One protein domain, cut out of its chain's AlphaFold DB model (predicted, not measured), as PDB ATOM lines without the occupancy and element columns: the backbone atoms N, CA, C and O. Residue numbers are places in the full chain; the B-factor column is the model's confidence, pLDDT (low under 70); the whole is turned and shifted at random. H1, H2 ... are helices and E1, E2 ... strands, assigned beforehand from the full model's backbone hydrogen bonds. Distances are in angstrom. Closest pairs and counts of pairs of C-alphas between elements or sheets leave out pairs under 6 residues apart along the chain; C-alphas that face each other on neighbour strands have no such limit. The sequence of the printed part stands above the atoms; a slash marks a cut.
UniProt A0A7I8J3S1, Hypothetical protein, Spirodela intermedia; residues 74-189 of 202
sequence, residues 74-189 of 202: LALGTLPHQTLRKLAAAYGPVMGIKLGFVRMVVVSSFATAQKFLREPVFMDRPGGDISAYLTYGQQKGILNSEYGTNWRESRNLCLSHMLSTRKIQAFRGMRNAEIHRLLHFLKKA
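AT A GLANCE: This is residues 74 to 189 of the 202 residues of the protein "Hypothetical protein" of Spirodela intermedia (UniProt A0A7I8J3S1). The model is an open arch: a small head at one end holds the E1 and E2 hairpin, with H1 packed on it through residues 84 to 89 and H2 next to one end of it, and two long loops with the short H3 between them lead over to H4, H5 and H6. At the far end residues 168 to 189, among them H6, stick out as a free arm. The printed part has 116 residues with six named helices and two named strands, in the order H1 E1 E2 H2 H3 H4 H5 H6, and is mostly helix; the sheet, of order E1 - E2, is antiparallel. It is only just loose, close to extended, with a radius of gyration of the C-alphas of 20.0 A and spans of 49 by 43 by 33 A.

IN THESE COORDINATES: E1 is residues 94 to 99 and E2 residues 102 to 107, each 16.3 A from first to last C-alpha. H1, residues 80 to 91, begins at C-alpha 80 at (6.997, -3.249, 16.125) and is 15.9 A long. H2 is residues 110 to 116, 9.9 A, and H3 residues 129 to 134, 8.7 A. H4, residues 149 to 161, is 17.9 A long and begins at C-alpha 149 at (6.333, -30.122, -3.665). H5 is residues 165 to 170, 8.6 A. H6, the longest helix, is residues 172 to 189, 25.6 A, and ends at C-alpha 189 at (23.490, -20.104, 42.282).

HOW THE PARTS SIT: E1 and E2 are a hairpin of antiparallel neighbours at 153 degrees, with N 97 and O 104 at 2.8 A and N 95 and O 106 at 3.0 A, within hydrogen-bond range. The closest C-alphas of H1 and E1 are those of Ala 88 and Met 95, 6.7 A apart. The closest C-alphas of E2 and H2 are those of Val 107 and Ala 113, 6.0 A apart. H3 is apart from H2 and from H4. H4 and H5 are close but not clearly touching, the closest C-alphas being those of His 161 and Lys 167 at 7.1 A; they run the same way at a steep tilt of 49 degrees. H5 and H6 meet only through their link. H6 is apart from H4 and from H1. In H1, H3, H4, H5 and H6 every O i to N i+4 pair is within hydrogen-bond range; in H2 2 of 3 are.

THE WHOLE: The two C-alphas farthest apart, those of Val 121 and Lys 188, are 52.8 A from each other. The printed part has no cut. The links H2 to H3, of 12 residues, and H3 to H4, of 14 residues, are long; the other links are tight. Residues 77 to 82, of which 80 to 82 belong to H1, stand free too. The mean pLDDT of the printed part is 89.9, and one printed residue, Gly 127, is under 70.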
ATOM      1  N   LEU A  74      10.128   4.247  10.375       88.62
ATOM      2  CA  LEU A  74      10.506   5.034  11.553       88.62
ATOM      3  C   LEU A  74       9.411   5.068  12.626       88.62
ATOM      4  O   LEU A  74       9.708   5.220  13.806       88.62
ATOM      5  N   ALA A  75       8.149   4.893  12.231       87.50
ATOM      6  CA  ALA A  75       7.026   4.925  13.157       87.50
ATOM      7  C   ALA A  75       6.906   3.640  13.993       87.50
ATOM      8  O   ALA A  75       6.262   3.670  15.035       87.50
ATOM      9  N   LEU A  76       7.503   2.516  13.568       88.88
ATOM     10  CA  LEU A  76       7.348   1.218  14.242       88.88
ATOM     11  C   LEU A  76       8.079   1.109  15.590       88.88
ATOM     12  O   LEU A  76       7.635   0.339  16.446       88.88
ATOM     13  N   GLY A  77       9.143   1.887  15.801       89.00
ATOM     14  CA  GLY A  77       9.928   1.878  17.039       89.00
ATOM     15  C   GLY A  77      10.637   0.545  17.319       89.00
ATOM     16  O   GLY A  77      10.836  -0.278  16.428       89.00
ATOM     17  N   THR A  78      11.026   0.330  18.580       89.44
ATOM     18  CA  THR A  78      11.778  -0.859  19.030       89.44
ATOM     19  C   THR A  78      10.925  -2.125  19.116       89.44
ATOM     20  O   THR A  78      11.422  -3.226  18.897       89.44
ATOM     21  N   LEU A  79       9.631  -1.980  19.421       93.44
ATOM     22  CA  LEU A  79       8.683  -3.085  19.585       93.44
ATOM     23  C   LEU A  79       7.593  -3.011  18.507       93.44
ATOM     24  O   LEU A  79       6.464  -2.593  18.792       93.44
ATOM     25  N   PRO A  80       7.887  -3.450  17.267       92.62
ATOM     26  CA  PRO A  80       6.997  -3.249  16.125       92.62
ATOM     27  C   PRO A  80       5.619  -3.876  16.348       92.62
ATOM     28  O   PRO A  80       4.608  -3.270  16.020       92.62
ATOM     29  N   HIS A  81       5.544  -5.049  16.976       93.69
ATOM     30  CA  HIS A  81       4.280  -5.737  17.249       93.69
ATOM     31  C   HIS A  81       3.320  -4.924  18.142       93.69
ATOM     32  O   HIS A  81       2.108  -4.966  17.930       93.69
ATOM     33  N   GLN A  82       3.834  -4.150  19.107       94.62
ATOM     34  CA  GLN A  82       2.995  -3.294  19.956       94.62
ATOM     35  C   GLN A  82       2.480  -2.087  19.180       94.62
ATOM     36  O   GLN A  82       1.297  -1.748  19.262       94.62
ATOM     37  N   THR A  83       3.351  -1.465  18.390       94.12
ATOM     38  CA  THR A  83       2.982  -0.342  17.529       94.12
ATOM     39  C   THR A  83       1.944  -0.756  16.490       94.12
ATOM     40  O   THR A  83       0.934  -0.077  16.322       94.12
ATOM     41  N   LEU A  84       2.122  -1.921  15.862       94.31
ATOM     42  CA  LEU A  84       1.159  -2.499  14.925       94.31
ATOM     43  C   LEU A  84      -0.207  -2.742  15.568       94.31
ATOM     44  O   LEU A  84      -1.225  -2.441  14.951       94.31
ATOM     45  N   ARG A  85      -0.246  -3.222  16.815       94.31
ATOM     46  CA  ARG A  85      -1.503  -3.390  17.556       94.31
ATOM     47  C   ARG A  85      -2.206  -2.053  17.805       94.31
ATOM     48  O   ARG A  85      -3.418  -1.971  17.627       94.31
ATOM     49  N   LYS A  86      -1.464  -1.012  18.200       93.69
ATOM     50  CA  LYS A  86      -2.016   0.342  18.398       93.69
ATOM     51  C   LYS A  86      -2.567   0.914  17.090       93.69
ATOM     52  O   LYS A  86      -3.672   1.444  17.071       93.69
ATOM     53  N   LEU A  87      -1.835   0.745  15.991       93.25
ATOM     54  CA  LEU A  87      -2.278   1.157  14.659       93.25
ATOM     55  C   LEU A  87      -3.524   0.379  14.208       93.25
ATOM     56  O   LEU A  87      -4.467   0.986  13.714       93.25
ATOM     57  N   ALA A  88      -3.589  -0.929  14.451       93.62
ATOM     58  CA  ALA A  88      -4.770  -1.728  14.123       93.62
ATOM     59  C   ALA A  88      -6.024  -1.283  14.894       93.62
ATOM     60  O   ALA A  88      -7.128  -1.348  14.361       93.62
ATOM     61  N   ALA A  89      -5.870  -0.791  16.128       93.50
ATOM     62  CA  ALA A  89      -6.987  -0.223  16.883       93.50
ATOM     63  C   ALA A  89      -7.524   1.081  16.258       93.50
ATOM     64  O   ALA A  89      -8.718   1.339  16.343       93.50
ATOM     65  N   ALA A  90      -6.665   1.874  15.608       93.12
ATOM     66  CA  ALA A  90      -7.043   3.142  14.980       93.12
ATOM     67  C   ALA A  90      -7.551   2.987  13.533       93.12
ATOM     68  O   ALA A  90      -8.519   3.636  13.148       93.12
ATOM     69  N   TYR A  91      -6.907   2.137  12.726       92.06
ATOM     70  CA  TYR A  91      -7.195   1.981  11.290       92.06
ATOM     71  C   TYR A  91      -8.086   0.773  10.973       92.06
ATOM     72  O   TYR A  91      -8.598   0.659   9.861       92.06
ATOM     73  N   GLY A  92      -8.293  -0.119  11.942       92.31
ATOM     74  CA  GLY A  92      -9.161  -1.281  11.821       92.31
ATOM     75  C   GLY A  92      -8.421  -2.620  11.682       92.31
ATOM     76  O   GLY A  92      -7.190  -2.693  11.650       92.31
ATOM     77  N   PRO A  93      -9.184  -3.726  11.597       91.25
ATOM     78  CA  PRO A  93      -8.657  -5.090  11.694       91.25
ATOM     79  C   PRO A  93      -7.813  -5.536  10.493       91.25
ATOM     80  O   PRO A  93      -7.104  -6.539  10.597       91.25
ATOM     81  N   VAL A  94      -7.906  -4.829   9.365       94.19
ATOM     82  CA  VAL A  94      -7.084  -5.022   8.167       94.19
ATOM     83  C   VAL A  94      -6.583  -3.654   7.739       94.19
ATOM     84  O   VAL A  94      -7.383  -2.806   7.353       94.19
ATOM     85  N   MET A  95      -5.272  -3.448   7.799       95.06
ATOM     86  CA  MET A  95      -4.646  -2.178   7.430       95.06
ATOM     87  C   MET A  95      -3.422  -2.403   6.543       95.06
ATOM     88  O   MET A  95      -2.755  -3.433   6.632       95.06
ATOM     89  N   GLY A  96      -3.120  -1.439   5.680       93.62
ATOM     90  CA  GLY A  96      -1.893  -1.406   4.889       93.62
ATOM     91  C   GLY A  96      -0.769  -0.700   5.643       93.62
ATOM     92  O   GLY A  96      -1.015   0.247   6.378       93.62
ATOM     93  N   ILE A  97       0.472  -1.143   5.456       93.94
ATOM     94  CA  ILE A  97       1.682  -0.482   5.956       93.94
ATOM     95  C   ILE A  97       2.754  -0.528   4.874       93.94
ATOM     96  O   ILE A  97       2.880  -1.504   4.139       93.94
ATOM     97  N   LYS A  98       3.559   0.529   4.781       92.75
ATOM     98  CA  LYS A  98       4.701   0.593   3.869       92.75
ATOM     99  C   LYS A  98       6.003   0.575   4.666       92.75
ATOM    100  O   LYS A  98       6.192   1.447   5.502       92.75
ATOM    101  N   LEU A  99       6.893  -0.381   4.412       90.12
ATOM    102  CA  LEU A  99       8.244  -0.436   4.981       90.12
ATOM    103  C   LEU A  99       9.265  -0.188   3.878       90.12
ATOM    104  O   LEU A  99       9.561  -1.077   3.079       90.12
ATOM    105  N   GLY A 100       9.767   1.043   3.794       89.50
ATOM    106  CA  GLY A 100      10.597   1.454   2.669       89.50
ATOM    107  C   GLY A 100       9.835   1.282   1.352       89.50
ATOM    108  O   GLY A 100       8.761   1.848   1.147       89.50
ATOM    109  N   PHE A 101      10.348   0.422   0.475       88.00
ATOM    110  CA  PHE A 101       9.717   0.100  -0.807       88.00
ATOM    111  C   PHE A 101       8.723  -1.069  -0.748       88.00
ATOM    112  O   PHE A 101       7.990  -1.289  -1.711       88.00
ATOM    113  N   VAL A 102       8.645  -1.786   0.376       88.19
ATOM    114  CA  VAL A 102       7.779  -2.960   0.534       88.19
ATOM    115  C   VAL A 102       6.420  -2.535   1.087       88.19
ATOM    116  O   VAL A 102       6.333  -1.854   2.108       88.19
ATOM    117  N   ARG A 103       5.336  -2.943   0.423       90.06
ATOM    118  CA  ARG A 103       3.965  -2.775   0.929       90.06
ATOM    119  C   ARG A 103       3.528  -4.062   1.614       90.06
ATOM    120  O   ARG A 103       3.693  -5.139   1.056       90.06
ATOM    121  N   MET A 104       2.951  -3.938   2.800       91.00
ATOM    122  CA  MET A 104       2.477  -5.056   3.603       91.00
ATOM    123  C   MET A 104       1.048  -4.807   4.067       91.00
ATOM    124  O   MET A 104       0.623  -3.665   4.236       91.00
ATOM    125  N   VAL A 105       0.317  -5.892   4.297       93.06
ATOM    126  CA  VAL A 105      -1.014  -5.862   4.902       93.06
ATOM    127  C   VAL A 105      -0.916  -6.499   6.276       93.06
ATOM    128  O   VAL A 105      -0.355  -7.581   6.432       93.06
ATOM    129  N   VAL A 106      -1.460  -5.817   7.274       94.25
ATOM    130  CA  VAL A 106      -1.505  -6.282   8.655       94.25
ATOM    131  C   VAL A 106      -2.925  -6.709   8.970       94.25
ATOM    132  O   VAL A 106      -3.867  -5.928   8.827       94.25
ATOM    133  N   VAL A 107      -3.063  -7.951   9.422       94.94
ATOM    134  CA  VAL A 107      -4.334  -8.542   9.834       94.94
ATOM    135  C   VAL A 107      -4.301  -8.750  11.344       94.94
ATOM    136  O   VAL A 107      -3.465  -9.494  11.847       94.94
ATOM    137  N   SER A 108      -5.209  -8.087  12.060       94.75
ATOM    138  CA  SER A 108      -5.239  -8.065  13.534       94.75
ATOM    139  C   SER A 108      -6.539  -8.607  14.141       94.75
ATOM    140  O   SER A 108      -6.728  -8.537  15.350       94.75
ATOM    141  N   SER A 109      -7.443  -9.158  13.323       93.50
ATOM    142  CA  SER A 109      -8.668  -9.829  13.784       93.50
ATOM    143  C   SER A 109      -8.585 -11.335  13.578       93.50
ATOM    144  O   SER A 109      -8.141 -11.789  12.523       93.50
ATOM    145  N   PHE A 110      -9.082 -12.104  14.550       93.81
ATOM    146  CA  PHE A 110      -9.135 -13.564  14.486       93.81
ATOM    147  C   PHE A 110      -9.905 -14.070  13.259       93.81
ATOM    148  O   PHE A 110      -9.388 -14.895  12.509       93.81
ATOM    149  N   ALA A 111     -11.115 -13.549  13.022       93.00
ATOM    150  CA  ALA A 111     -11.976 -14.012  11.933       93.00
ATOM    151  C   ALA A 111     -11.324 -13.801  10.558       93.00
ATOM    152  O   ALA A 111     -11.444 -14.643   9.667       93.00
ATOM    153  N   THR A 112     -10.602 -12.692  10.391       91.50
ATOM    154  CA  THR A 112      -9.879 -12.410   9.151       91.50
ATOM    155  C   THR A 112      -8.602 -13.236   9.061       91.50
ATOM    156  O   THR A 112      -8.376 -13.884   8.043       91.50
ATOM    157  N   ALA A 113      -7.801 -13.298  10.127       93.62
ATOM    158  CA  ALA A 113      -6.568 -14.083  10.155       93.62
ATOM    159  C   ALA A 113      -6.827 -15.565   9.851       93.62
ATOM    160  O   ALA A 113      -6.086 -16.167   9.082       93.62
ATOM    161  N   GLN A 114      -7.915 -16.138  10.373       94.44
ATOM    162  CA  GLN A 114      -8.299 -17.520  10.090       94.44
ATOM    163  C   GLN A 114      -8.540 -17.768   8.595       94.44
ATOM    164  O   GLN A 114      -8.159 -18.823   8.094       94.44
ATOM    165  N   LYS A 115      -9.156 -16.815   7.882       92.06
ATOM    166  CA  LYS A 115      -9.361 -16.922   6.431       92.06
ATOM    167  C   LYS A 115      -8.020 -16.857   5.702       92.06
ATOM    168  O   LYS A 115      -7.685 -17.784   4.977       92.06
ATOM    169  N   PHE A 116      -7.208 -15.838   5.987       90.75
ATOM    170  CA  PHE A 116      -5.891 -15.670   5.357       90.75
ATOM    171  C   PHE A 116      -4.969 -16.876   5.573       90.75
ATOM    172  O   PHE A 116      -4.330 -17.331   4.636       90.75
ATOM    173  N   LEU A 117      -4.933 -17.434   6.785       90.50
ATOM    174  CA  LEU A 117      -4.069 -18.570   7.121       90.50
ATOM    175  C   LEU A 117      -4.530 -19.909   6.528       90.50
ATOM    176  O   LEU A 117      -3.788 -20.883   6.614       90.50
ATOM    177  N   ARG A 118      -5.748 -19.997   5.983       89.88
ATOM    178  CA  ARG A 118      -6.271 -21.213   5.335       89.88
ATOM    179  C   ARG A 118      -6.157 -21.165   3.816       89.88
ATOM    180  O   ARG A 118      -6.106 -22.218   3.188       89.88
ATOM    181  N   GLU A 119      -6.119 -19.970   3.245       90.19
ATOM    182  CA  GLU A 119      -6.062 -19.767   1.803       90.19
ATOM    183  C   GLU A 119      -4.659 -20.091   1.248       90.19
ATOM    184  O   GLU A 119      -3.672 -19.496   1.690       90.19
ATOM    185  N   PRO A 120      -4.537 -20.990   0.249       85.44
ATOM    186  CA  PRO A 120      -3.248 -21.377  -0.334       85.44
ATOM    187  C   PRO A 120      -2.444 -20.210  -0.919       85.44
ATOM    188  O   PRO A 120      -1.220 -20.247  -0.907       85.44
ATOM    189  N   VAL A 121      -3.128 -19.160  -1.385       88.06
ATOM    190  CA  VAL A 121      -2.514 -17.963  -1.990       88.06
ATOM    191  C   VAL A 121      -1.611 -17.207  -1.004       88.06
ATOM    192  O   VAL A 121      -0.694 -16.511  -1.425       88.06
ATOM    193  N   PHE A 122      -1.835 -17.354   0.306       86.38
ATOM    194  CA  PHE A 122      -1.028 -16.709   1.350       86.38
ATOM    195  C   PHE A 122      -0.055 -17.669   2.049       86.38
ATOM    196  O   PHE A 122       0.495 -17.332   3.098       86.38
ATOM    197  N   MET A 123       0.145 -18.871   1.505       84.62
ATOM    198  CA  MET A 123       1.083 -19.845   2.077       84.62
ATOM    199  C   MET A 123       2.536 -19.541   1.717       84.62
ATOM    200  O   MET A 123       3.442 -19.979   2.431       84.62
ATOM    201  N   ASP A 124       2.751 -18.779   0.646       84.94
ATOM    202  CA  ASP A 124       4.074 -18.348   0.222       84.94
ATOM    203  C   ASP A 124       4.674 -17.340   1.200       84.94
ATOM    204  O   ASP A 124       4.017 -16.417   1.692       84.94
ATOM    205  N   ARG A 125       5.968 -17.511   1.471       81.31
ATOM    206  CA  ARG A 125       6.754 -16.614   2.316       81.31
ATOM    207  C   ARG A 125       7.791 -15.932   1.432       81.31
ATOM    208  O   ARG A 125       8.806 -16.560   1.140       81.31
ATOM    209  N   PRO A 126       7.557 -14.685   0.986       72.81
ATOM    210  CA  PRO A 126       8.503 -14.000   0.119       72.81
ATOM    211  C   PRO A 126       9.857 -13.890   0.828       72.81
ATOM    212  O   PRO A 126       9.970 -13.301   1.907       72.81
ATOM    213  N   GLY A 127      10.880 -14.505   0.237       69.69
ATOM    214  CA  GLY A 127      12.237 -14.479   0.760       69.69
ATOM    215  C   GLY A 127      12.895 -13.126   0.503       69.69
ATOM    216  O   GLY A 127      12.907 -12.643  -0.623       69.69
ATOM    217  N   GLY A 128      13.459 -12.517   1.546       75.81
ATOM    218  CA  GLY A 128      14.393 -11.396   1.397       75.81
ATOM    219  C   GLY A 128      15.840 -11.870   1.241       75.81
ATOM    220  O   GLY A 128      16.143 -13.048   1.450       75.81
ATOM    221  N   ASP A 129      16.755 -10.939   0.976       80.19
ATOM    222  CA  ASP A 129      18.196 -11.223   0.866       80.19
ATOM    223  C   ASP A 129      18.752 -11.921   2.119       80.19
ATOM    224  O   ASP A 129      19.543 -12.857   2.026       80.19
ATOM    225  N   ILE A 130      18.249 -11.552   3.302       81.12
ATOM    226  CA  ILE A 130      18.591 -12.205   4.576       81.12
ATOM    227  C   ILE A 130      18.163 -13.679   4.573       81.12
ATOM    228  O   ILE A 130      18.917 -14.552   4.992       81.12
ATOM    229  N   SER A 131      16.958 -13.974   4.079       78.94
ATOM    230  CA  SER A 131      16.454 -15.347   3.982       78.94
ATOM    231  C   SER A 131      17.290 -16.172   3.004       78.94
ATOM    232  O   SER A 131      17.637 -17.316   3.303       78.94
ATOM    233  N   ALA A 132      17.668 -15.582   1.864       81.56
ATOM    234  CA  ALA A 132      18.573 -16.220   0.915       81.56
ATOM    235  C   ALA A 132      19.923 -16.525   1.577       81.56
ATOM    236  O   ALA A 132      20.368 -17.667   1.533       81.56
ATOM    237  N   TYR A 133      20.525 -15.555   2.265       84.44
ATOM    238  CA  TYR A 133      21.797 -15.738   2.964       84.44
ATOM    239  C   TYR A 133      21.736 -16.865   4.008       84.44
ATOM    240  O   TYR A 133      22.540 -17.794   3.960       84.44
ATOM    241  N   LEU A 134      20.724 -16.855   4.882       82.69
ATOM    242  CA  LEU A 134      20.532 -17.878   5.922       82.69
ATOM    243  C   LEU A 134      20.255 -19.281   5.364       82.69
ATOM    244  O   LEU A 134      20.421 -20.275   6.066       82.69
ATOM    245  N   THR A 135      19.808 -19.374   4.112       81.81
ATOM    246  CA  THR A 135      19.487 -20.640   3.439       81.81
ATOM    247  C   THR A 135      20.480 -20.980   2.328       81.81
ATOM    248  O   THR A 135      20.146 -21.744   1.419       81.81
ATOM    249  N   TYR A 136      21.693 -20.417   2.384       83.50
ATOM    250  CA  TYR A 136      22.774 -20.664   1.421       83.50
ATOM    251  C   TYR A 136      22.359 -20.411  -0.042       83.50
ATOM    252  O   TYR A 136      22.711 -21.146  -0.963       83.50
ATOM    253  N   GLY A 137      21.543 -19.379  -0.253       76.06
ATOM    254  CA  GLY A 137      21.027 -18.954  -1.553       76.06
ATOM    255  C   GLY A 137      19.948 -19.861  -2.144       76.06
ATOM    256  O   GLY A 137      19.515 -19.616  -3.266       76.06
ATOM    257  N   GLN A 138      19.517 -20.910  -1.434       71.69
ATOM    258  CA  GLN A 138      18.590 -21.900  -1.983       71.69
ATOM    259  C   GLN A 138      17.128 -21.637  -1.614       71.69
ATOM    260  O   GLN A 138      16.256 -22.043  -2.373       71.69
ATOM    261  N   GLN A 139      16.844 -21.007  -0.464       72.62
ATOM    262  CA  GLN A 139      15.479 -20.804   0.055       72.62
ATOM    263  C   GLN A 139      14.637 -22.100   0.080       72.62
ATOM    264  O   GLN A 139      13.437 -22.088  -0.150       72.62
ATOM    265  N   LYS A 140      15.253 -23.255   0.377       76.00
ATOM    266  CA  LYS A 140      14.592 -24.585   0.370       76.00
ATOM    267  C   LYS A 140      14.158 -25.089   1.754       76.00
ATOM    268  O   LYS A 140      13.812 -26.254   1.908       76.00
ATOM    269  N   GLY A 141      14.211 -24.244   2.781       78.38
ATOM    270  CA  GLY A 141      13.833 -24.625   4.145       78.38
ATOM    271  C   GLY A 141      12.325 -24.551   4.394       78.38
ATOM    272  O   GLY A 141      11.642 -23.721   3.805       78.38
ATOM    273  N   ILE A 142      11.823 -25.326   5.365       86.19
ATOM    274  CA  ILE A 142      10.397 -25.351   5.776       86.19
ATOM    275  C   ILE A 142       9.858 -23.953   6.146       86.19
ATOM    276  O   ILE A 142       8.661 -23.691   6.018       86.19
ATOM    277  N   LEU A 143      10.736 -23.056   6.609       84.06
ATOM    278  CA  LEU A 143      10.385 -21.706   7.049       84.06
ATOM    279  C   LEU A 143      10.322 -20.671   5.921       84.06
ATOM    280  O   LEU A 143       9.616 -19.682   6.081       84.06
ATOM    281  N   ASN A 144      11.051 -20.873   4.822       78.06
ATOM    282  CA  ASN A 144      11.358 -19.811   3.855       78.06
ATOM    283  C   ASN A 144      11.137 -20.216   2.391       78.06
ATOM    284  O   ASN A 144      11.387 -19.400   1.510       78.06
ATOM    285  N   SER A 145      10.730 -21.458   2.116       83.50
ATOM    286  CA  SER A 145      10.467 -21.911   0.752       83.50
ATOM    287  C   SER A 145       9.081 -21.512   0.271       83.50
ATOM    288  O   SER A 145       8.124 -21.510   1.047       83.50
ATOM    289  N   GLU A 146       8.972 -21.279  -1.031       84.12
ATOM    290  CA  GLU A 146       7.692 -21.175  -1.729       84.12
ATOM    291  C   GLU A 146       6.870 -22.459  -1.550       84.12
ATOM    292  O   GLU A 146       7.399 -23.571  -1.396       84.12
ATOM    293  N   TYR A 147       5.554 -22.299  -1.537       86.44
ATOM    294  CA  TYR A 147       4.614 -23.388  -1.404       86.44
ATOM    295  C   TYR A 147       4.660 -24.262  -2.658       86.44
ATOM    296  O   TYR A 147       4.350 -23.848  -3.771       86.44
ATOM    297  N   GLY A 148       5.027 -25.526  -2.474       87.88
ATOM    298  CA  GLY A 148       5.176 -26.474  -3.569       87.88
ATOM    299  C   GLY A 148       5.519 -27.867  -3.065       87.88
ATOM    300  O   GLY A 148       5.431 -28.151  -1.867       87.88
ATOM    301  N   THR A 149       5.928 -28.742  -3.980       89.62
ATOM    302  CA  THR A 149       6.333 -30.122  -3.665       89.62
ATOM    303  C   THR A 149       7.464 -30.152  -2.639       89.62
ATOM    304  O   THR A 149       7.322 -30.786  -1.599       89.62
ATOM    305  N   ASN A 150       8.524 -29.368  -2.850       87.31
ATOM    306  CA  ASN A 150       9.675 -29.298  -1.939       87.31
ATOM    307  C   ASN A 150       9.278 -28.948  -0.494       87.31
ATOM    308  O   ASN A 150       9.738 -29.595   0.451       87.31
ATOM    309  N   TRP A 151       8.405 -27.949  -0.310       89.69
ATOM    310  CA  TRP A 151       7.913 -27.568   1.017       89.69
ATOM    311  C   TRP A 151       7.053 -28.669   1.644       89.69
ATOM    312  O   TRP A 151       7.216 -28.975   2.825       89.69
ATOM    313  N   ARG A 152       6.154 -29.284   0.859       91.06
ATOM    314  CA  ARG A 152       5.269 -30.362   1.326       91.06
ATOM    315  C   ARG A 152       6.064 -31.579   1.792       91.06
ATOM    316  O   ARG A 152       5.808 -32.053   2.896       91.06
ATOM    317  N   GLU A 153       7.056 -32.015   1.018       92.00
ATOM    318  CA  GLU A 153       7.915 -33.148   1.383       92.00
ATOM    319  C   GLU A 153       8.763 -32.841   2.620       92.00
ATOM    320  O   GLU A 153       8.782 -33.615   3.577       92.00
ATOM    321  N   SER A 154       9.388 -31.660   2.667       91.38
ATOM    322  CA  SER A 154      10.191 -31.239   3.823       91.38
ATOM    323  C   SER A 154       9.349 -31.156   5.099       91.38
ATOM    324  O   SER A 154       9.762 -31.613   6.169       91.38
ATOM    325  N   ARG A 155       8.131 -30.607   4.995       92.25
ATOM    326  CA  ARG A 155       7.169 -30.556   6.099       92.25
ATOM    327  C   ARG A 155       6.735 -31.956   6.522       92.25
ATOM    328  O   ARG A 155       6.682 -32.211   7.722       92.25
ATOM    329  N   ASN A 156       6.428 -32.840   5.574       93.88
ATOM    330  CA  ASN A 156       6.022 -34.213   5.859       93.88
ATOM    331  C   ASN A 156       7.119 -34.955   6.632       93.88
ATOM    332  O   ASN A 156       6.857 -35.454   7.723       93.88
ATOM    333  N   LEU A 157       8.362 -34.912   6.139       94.50
ATOM    334  CA  LEU A 157       9.525 -35.509   6.802       94.50
ATOM    335  C   LEU A 157       9.729 -34.968   8.222       94.50
ATOM    336  O   LEU A 157       9.944 -35.736   9.162       94.50
ATOM    337  N   CYS A 158       9.635 -33.649   8.405       94.25
ATOM    338  CA  CYS A 158       9.794 -33.034   9.721       94.25
ATOM    339  C   CYS A 158       8.685 -33.467  10.692       94.25
ATOM    340  O   CYS A 158       8.969 -33.857  11.827       94.25
ATOM    341  N   LEU A 159       7.425 -33.451  10.249       95.50
ATOM    342  CA  LEU A 159       6.287 -33.826  11.088       95.50
ATOM    343  C   LEU A 159       6.273 -35.319  11.430       95.50
ATOM    344  O   LEU A 159       5.960 -35.672  12.565       95.50
ATOM    345  N   SER A 160       6.642 -36.195  10.497       94.75
ATOM    346  CA  SER A 160       6.631 -37.642  10.720       94.75
ATOM    347  C   SER A 160       7.833 -38.121  11.545       94.75
ATOM    348  O   SER A 160       7.674 -38.928  12.469       94.75
ATOM    349  N   HIS A 161       9.033 -37.598  11.275       94.38
ATOM    350  CA  HIS A 161      10.272 -38.138  11.846       94.38
ATOM    351  C   HIS A 161      10.889 -37.312  12.976       94.38
ATOM    352  O   HIS A 161      11.635 -37.886  13.772       94.38
ATOM    353  N   MET A 162      10.596 -36.012  13.082       93.69
ATOM    354  CA  MET A 162      11.174 -35.146  14.125       93.69
ATOM    355  C   MET A 162      10.131 -34.710  15.155       93.69
ATOM    356  O   MET A 162      10.369 -34.812  16.356       93.69
ATOM    357  N   LEU A 163       8.967 -34.256  14.685       94.62
ATOM    358  CA  LEU A 163       7.920 -33.645  15.508       94.62
ATOM    359  C   LEU A 163       6.713 -34.566  15.741       94.62
ATOM    360  O   LEU A 163       5.658 -34.104  16.170       94.62
ATOM    361  N   SER A 164       6.851 -35.868  15.490       96.25
ATOM    362  CA  SER A 164       5.784 -36.823  15.782       96.25
ATOM    363  C   SER A 164       5.648 -37.066  17.282       96.25
ATOM    364  O   SER A 164       6.629 -37.033  18.029       96.25
ATOM    365  N   THR A 165       4.433 -37.382  17.736       96.69
ATOM    366  CA  THR A 165       4.137 -37.664  19.152       96.69
ATOM    367  C   THR A 165       5.086 -38.707  19.742       96.69
ATOM    368  O   THR A 165       5.608 -38.517  20.839       96.69
ATOM    369  N   ARG A 166       5.394 -39.768  18.980       96.19
ATOM    370  CA  ARG A 166       6.344 -40.815  19.381       96.19
ATOM    371  C   ARG A 166       7.745 -40.256  19.635       96.19
ATOM    372  O   ARG A 166       8.371 -40.604  20.632       96.19
ATOM    373  N   LYS A 167       8.245 -39.388  18.753       96.06
ATOM    374  CA  LYS A 167       9.575 -38.777  18.892       96.06
ATOM    375  C   LYS A 167       9.609 -37.776  20.039       96.06
ATOM    376  O   LYS A 167      10.512 -37.840  20.867       96.06
ATOM    377  N   ILE A 168       8.581 -36.936  20.163       96.25
ATOM    378  CA  ILE A 168       8.425 -35.997  21.282       96.25
ATOM    379  C   ILE A 168       8.450 -36.744  22.628       96.25
ATOM    380  O   ILE A 168       9.108 -36.295  23.571       96.25
ATOM    381  N   GLN A 169       7.770 -37.889  22.721       96.69
ATOM    382  CA  GLN A 169       7.781 -38.736  23.917       96.69
ATOM    383  C   GLN A 169       9.141 -39.406  24.145       96.69
ATOM    384  O   GLN A 169       9.626 -39.393  25.274       96.69
ATOM    385  N   ALA A 170       9.800 -39.906  23.096       96.19
ATOM    386  CA  ALA A 170      11.139 -40.489  23.206       96.19
ATOM    387  C   ALA A 170      12.173 -39.484  23.760       96.19
ATOM    388  O   ALA A 170      12.977 -39.834  24.619       96.19
ATOM    389  N   PHE A 171      12.101 -38.209  23.356       96.00
ATOM    390  CA  PHE A 171      12.971 -37.142  23.877       96.00
ATOM    391  C   PHE A 171      12.549 -36.592  25.251       96.00
ATOM    392  O   PHE A 171      13.175 -35.663  25.768       96.00
ATOM    393  N   ARG A 172      11.492 -37.126  25.882       96.69
ATOM    394  CA  ARG A 172      11.032 -36.656  27.202       96.69
ATOM    395  C   ARG A 172      12.107 -36.821  28.277       96.69
ATOM    396  O   ARG A 172      12.308 -35.894  29.050       96.69
ATOM    397  N   GLY A 173      12.815 -37.952  28.295       97.75
ATOM    398  CA  GLY A 173      13.882 -38.209  29.273       97.75
ATOM    399  C   GLY A 173      15.014 -37.181  29.187       97.75
ATOM    400  O   GLY A 173      15.387 -36.592  30.196       97.75
ATOM    401  N   MET A 174      15.482 -36.889  27.971       97.12
ATOM    402  CA  MET A 174      16.511 -35.874  27.723       97.12
ATOM    403  C   MET A 174      16.053 -34.475  28.160       97.12
ATOM    404  O   MET A 174      16.775 -33.792  28.877       97.12
ATOM    405  N   ARG A 175      14.828 -34.068  27.799       96.81
ATOM    406  CA  ARG A 175      14.274 -32.774  28.237       96.81
ATOM    407  C   ARG A 175      14.166 -32.680  29.756       96.81
ATOM    408  O   ARG A 175      14.526 -31.655  30.322       96.81
ATOM    409  N   ASN A 176      13.721 -33.750  30.415       97.75
ATOM    410  CA  ASN A 176      13.675 -33.797  31.872       97.75
ATOM    411  C   ASN A 176      15.080 -33.661  32.469       97.75
ATOM    412  O   ASN A 176      15.243 -32.911  33.423       97.75
ATOM    413  N   ALA A 177      16.090 -34.334  31.913       97.38
ATOM    414  CA  ALA A 177      17.467 -34.220  32.389       97.38
ATOM    415  C   ALA A 177      18.006 -32.782  32.274       97.38
ATOM    416  O   ALA A 177      18.575 -32.275  33.239       97.38
ATOM    417  N   GLU A 178      17.766 -32.094  31.153       96.12
ATOM    418  CA  GLU A 178      18.155 -30.682  30.983       96.12
ATOM    419  C   GLU A 178      17.426 -29.750  31.959       96.12
ATOM    420  O   GLU A 178      18.037 -28.855  32.542       96.12
ATOM    421  N   ILE A 179      16.140 -30.000  32.223       96.06
ATOM    422  CA  ILE A 179      15.386 -29.254  33.240       96.06
ATOM    423  C   ILE A 179      15.990 -29.476  34.633       96.06
ATOM    424  O   ILE A 179      16.192 -28.510  35.364       96.06
ATOM    425  N   HIS A 180      16.336 -30.715  35.004       96.38
ATOM    426  CA  HIS A 180      16.978 -30.993  36.295       96.38
ATOM    427  C   HIS A 180      18.352 -30.321  36.410       96.38
ATOM    428  O   HIS A 180      18.677 -29.786  37.470       96.38
ATOM    429  N   ARG A 181      19.141 -30.289  35.326       94.50
ATOM    430  CA  ARG A 181      20.422 -29.563  35.279       94.50
ATOM    431  C   ARG A 181      20.229 -28.067  35.504       94.50
ATOM    432  O   ARG A 181      20.931 -27.491  36.333       94.50
ATOM    433  N   LEU A 182      19.256 -27.461  34.822       92.19
ATOM    434  CA  LEU A 182      18.916 -26.050  35.008       92.19
ATOM    435  C   LEU A 182      18.480 -25.768  36.453       92.19
ATOM    436  O   LEU A 182      18.966 -24.820  37.062       92.19
ATOM    437  N   LEU A 183      17.616 -26.607  37.031       92.69
ATOM    438  CA  LEU A 183      17.158 -26.450  38.415       92.69
ATOM    439  C   LEU A 183      18.301 -26.581  39.426       92.69
ATOM    440  O   LEU A 183      18.388 -25.786  40.359       92.69
ATOM    441  N   HIS A 184      19.199 -27.547  39.231       91.50
ATOM    442  CA  HIS A 184      20.372 -27.707  40.085       91.50
ATOM    443  C   HIS A 184      21.307 -26.492  39.995       91.50
ATOM    444  O   HIS A 184      21.782 -25.999  41.018       91.50
ATOM    445  N   PHE A 185      21.541 -25.980  38.781       88.69
ATOM    446  CA  PHE A 185      22.301 -24.749  38.567       88.69
ATOM    447  C   PHE A 185      21.672 -23.561  39.306       88.69
ATOM    448  O   PHE A 185      22.371 -22.864  40.038       88.69
ATOM    449  N   LEU A 186      20.355 -23.374  39.172       89.38
ATOM    450  CA  LEU A 186      19.630 -22.298  39.850       89.38
ATOM    451  C   LEU A 186      19.693 -22.431  41.373       89.38
ATOM    452  O   LEU A 186      19.925 -21.432  42.045       89.38
ATOM    453  N   LYS A 187      19.552 -23.647  41.918       88.81
ATOM    454  CA  LYS A 187      19.660 -23.895  43.363       88.81
ATOM    455  C   LYS A 187      21.039 -23.498  43.895       88.81
ATOM    456  O   LYS A 187      21.126 -22.710  44.828       88.81
ATOM    457  N   LYS A 188      22.106 -23.982  43.253       86.31
ATOM    458  CA  LYS A 188      23.487 -23.655  43.638       86.31
ATOM    459  C   LYS A 188      23.770 -22.158  43.531       86.31
ATOM    460  O   LYS A 188      24.477 -21.590  44.353       86.31
ATOM    461  N   ALA A 189      23.252 -21.517  42.491       85.06
ATOM    462  CA  ALA A 189      23.490 -20.104  42.282       85.06
ATOM    463  C   ALA A 189      22.664 -19.226  43.246       85.06
ATOM    464  O   ALA A 189      23.136 -18.153  43.601       85.06
TER     465      ALA A 189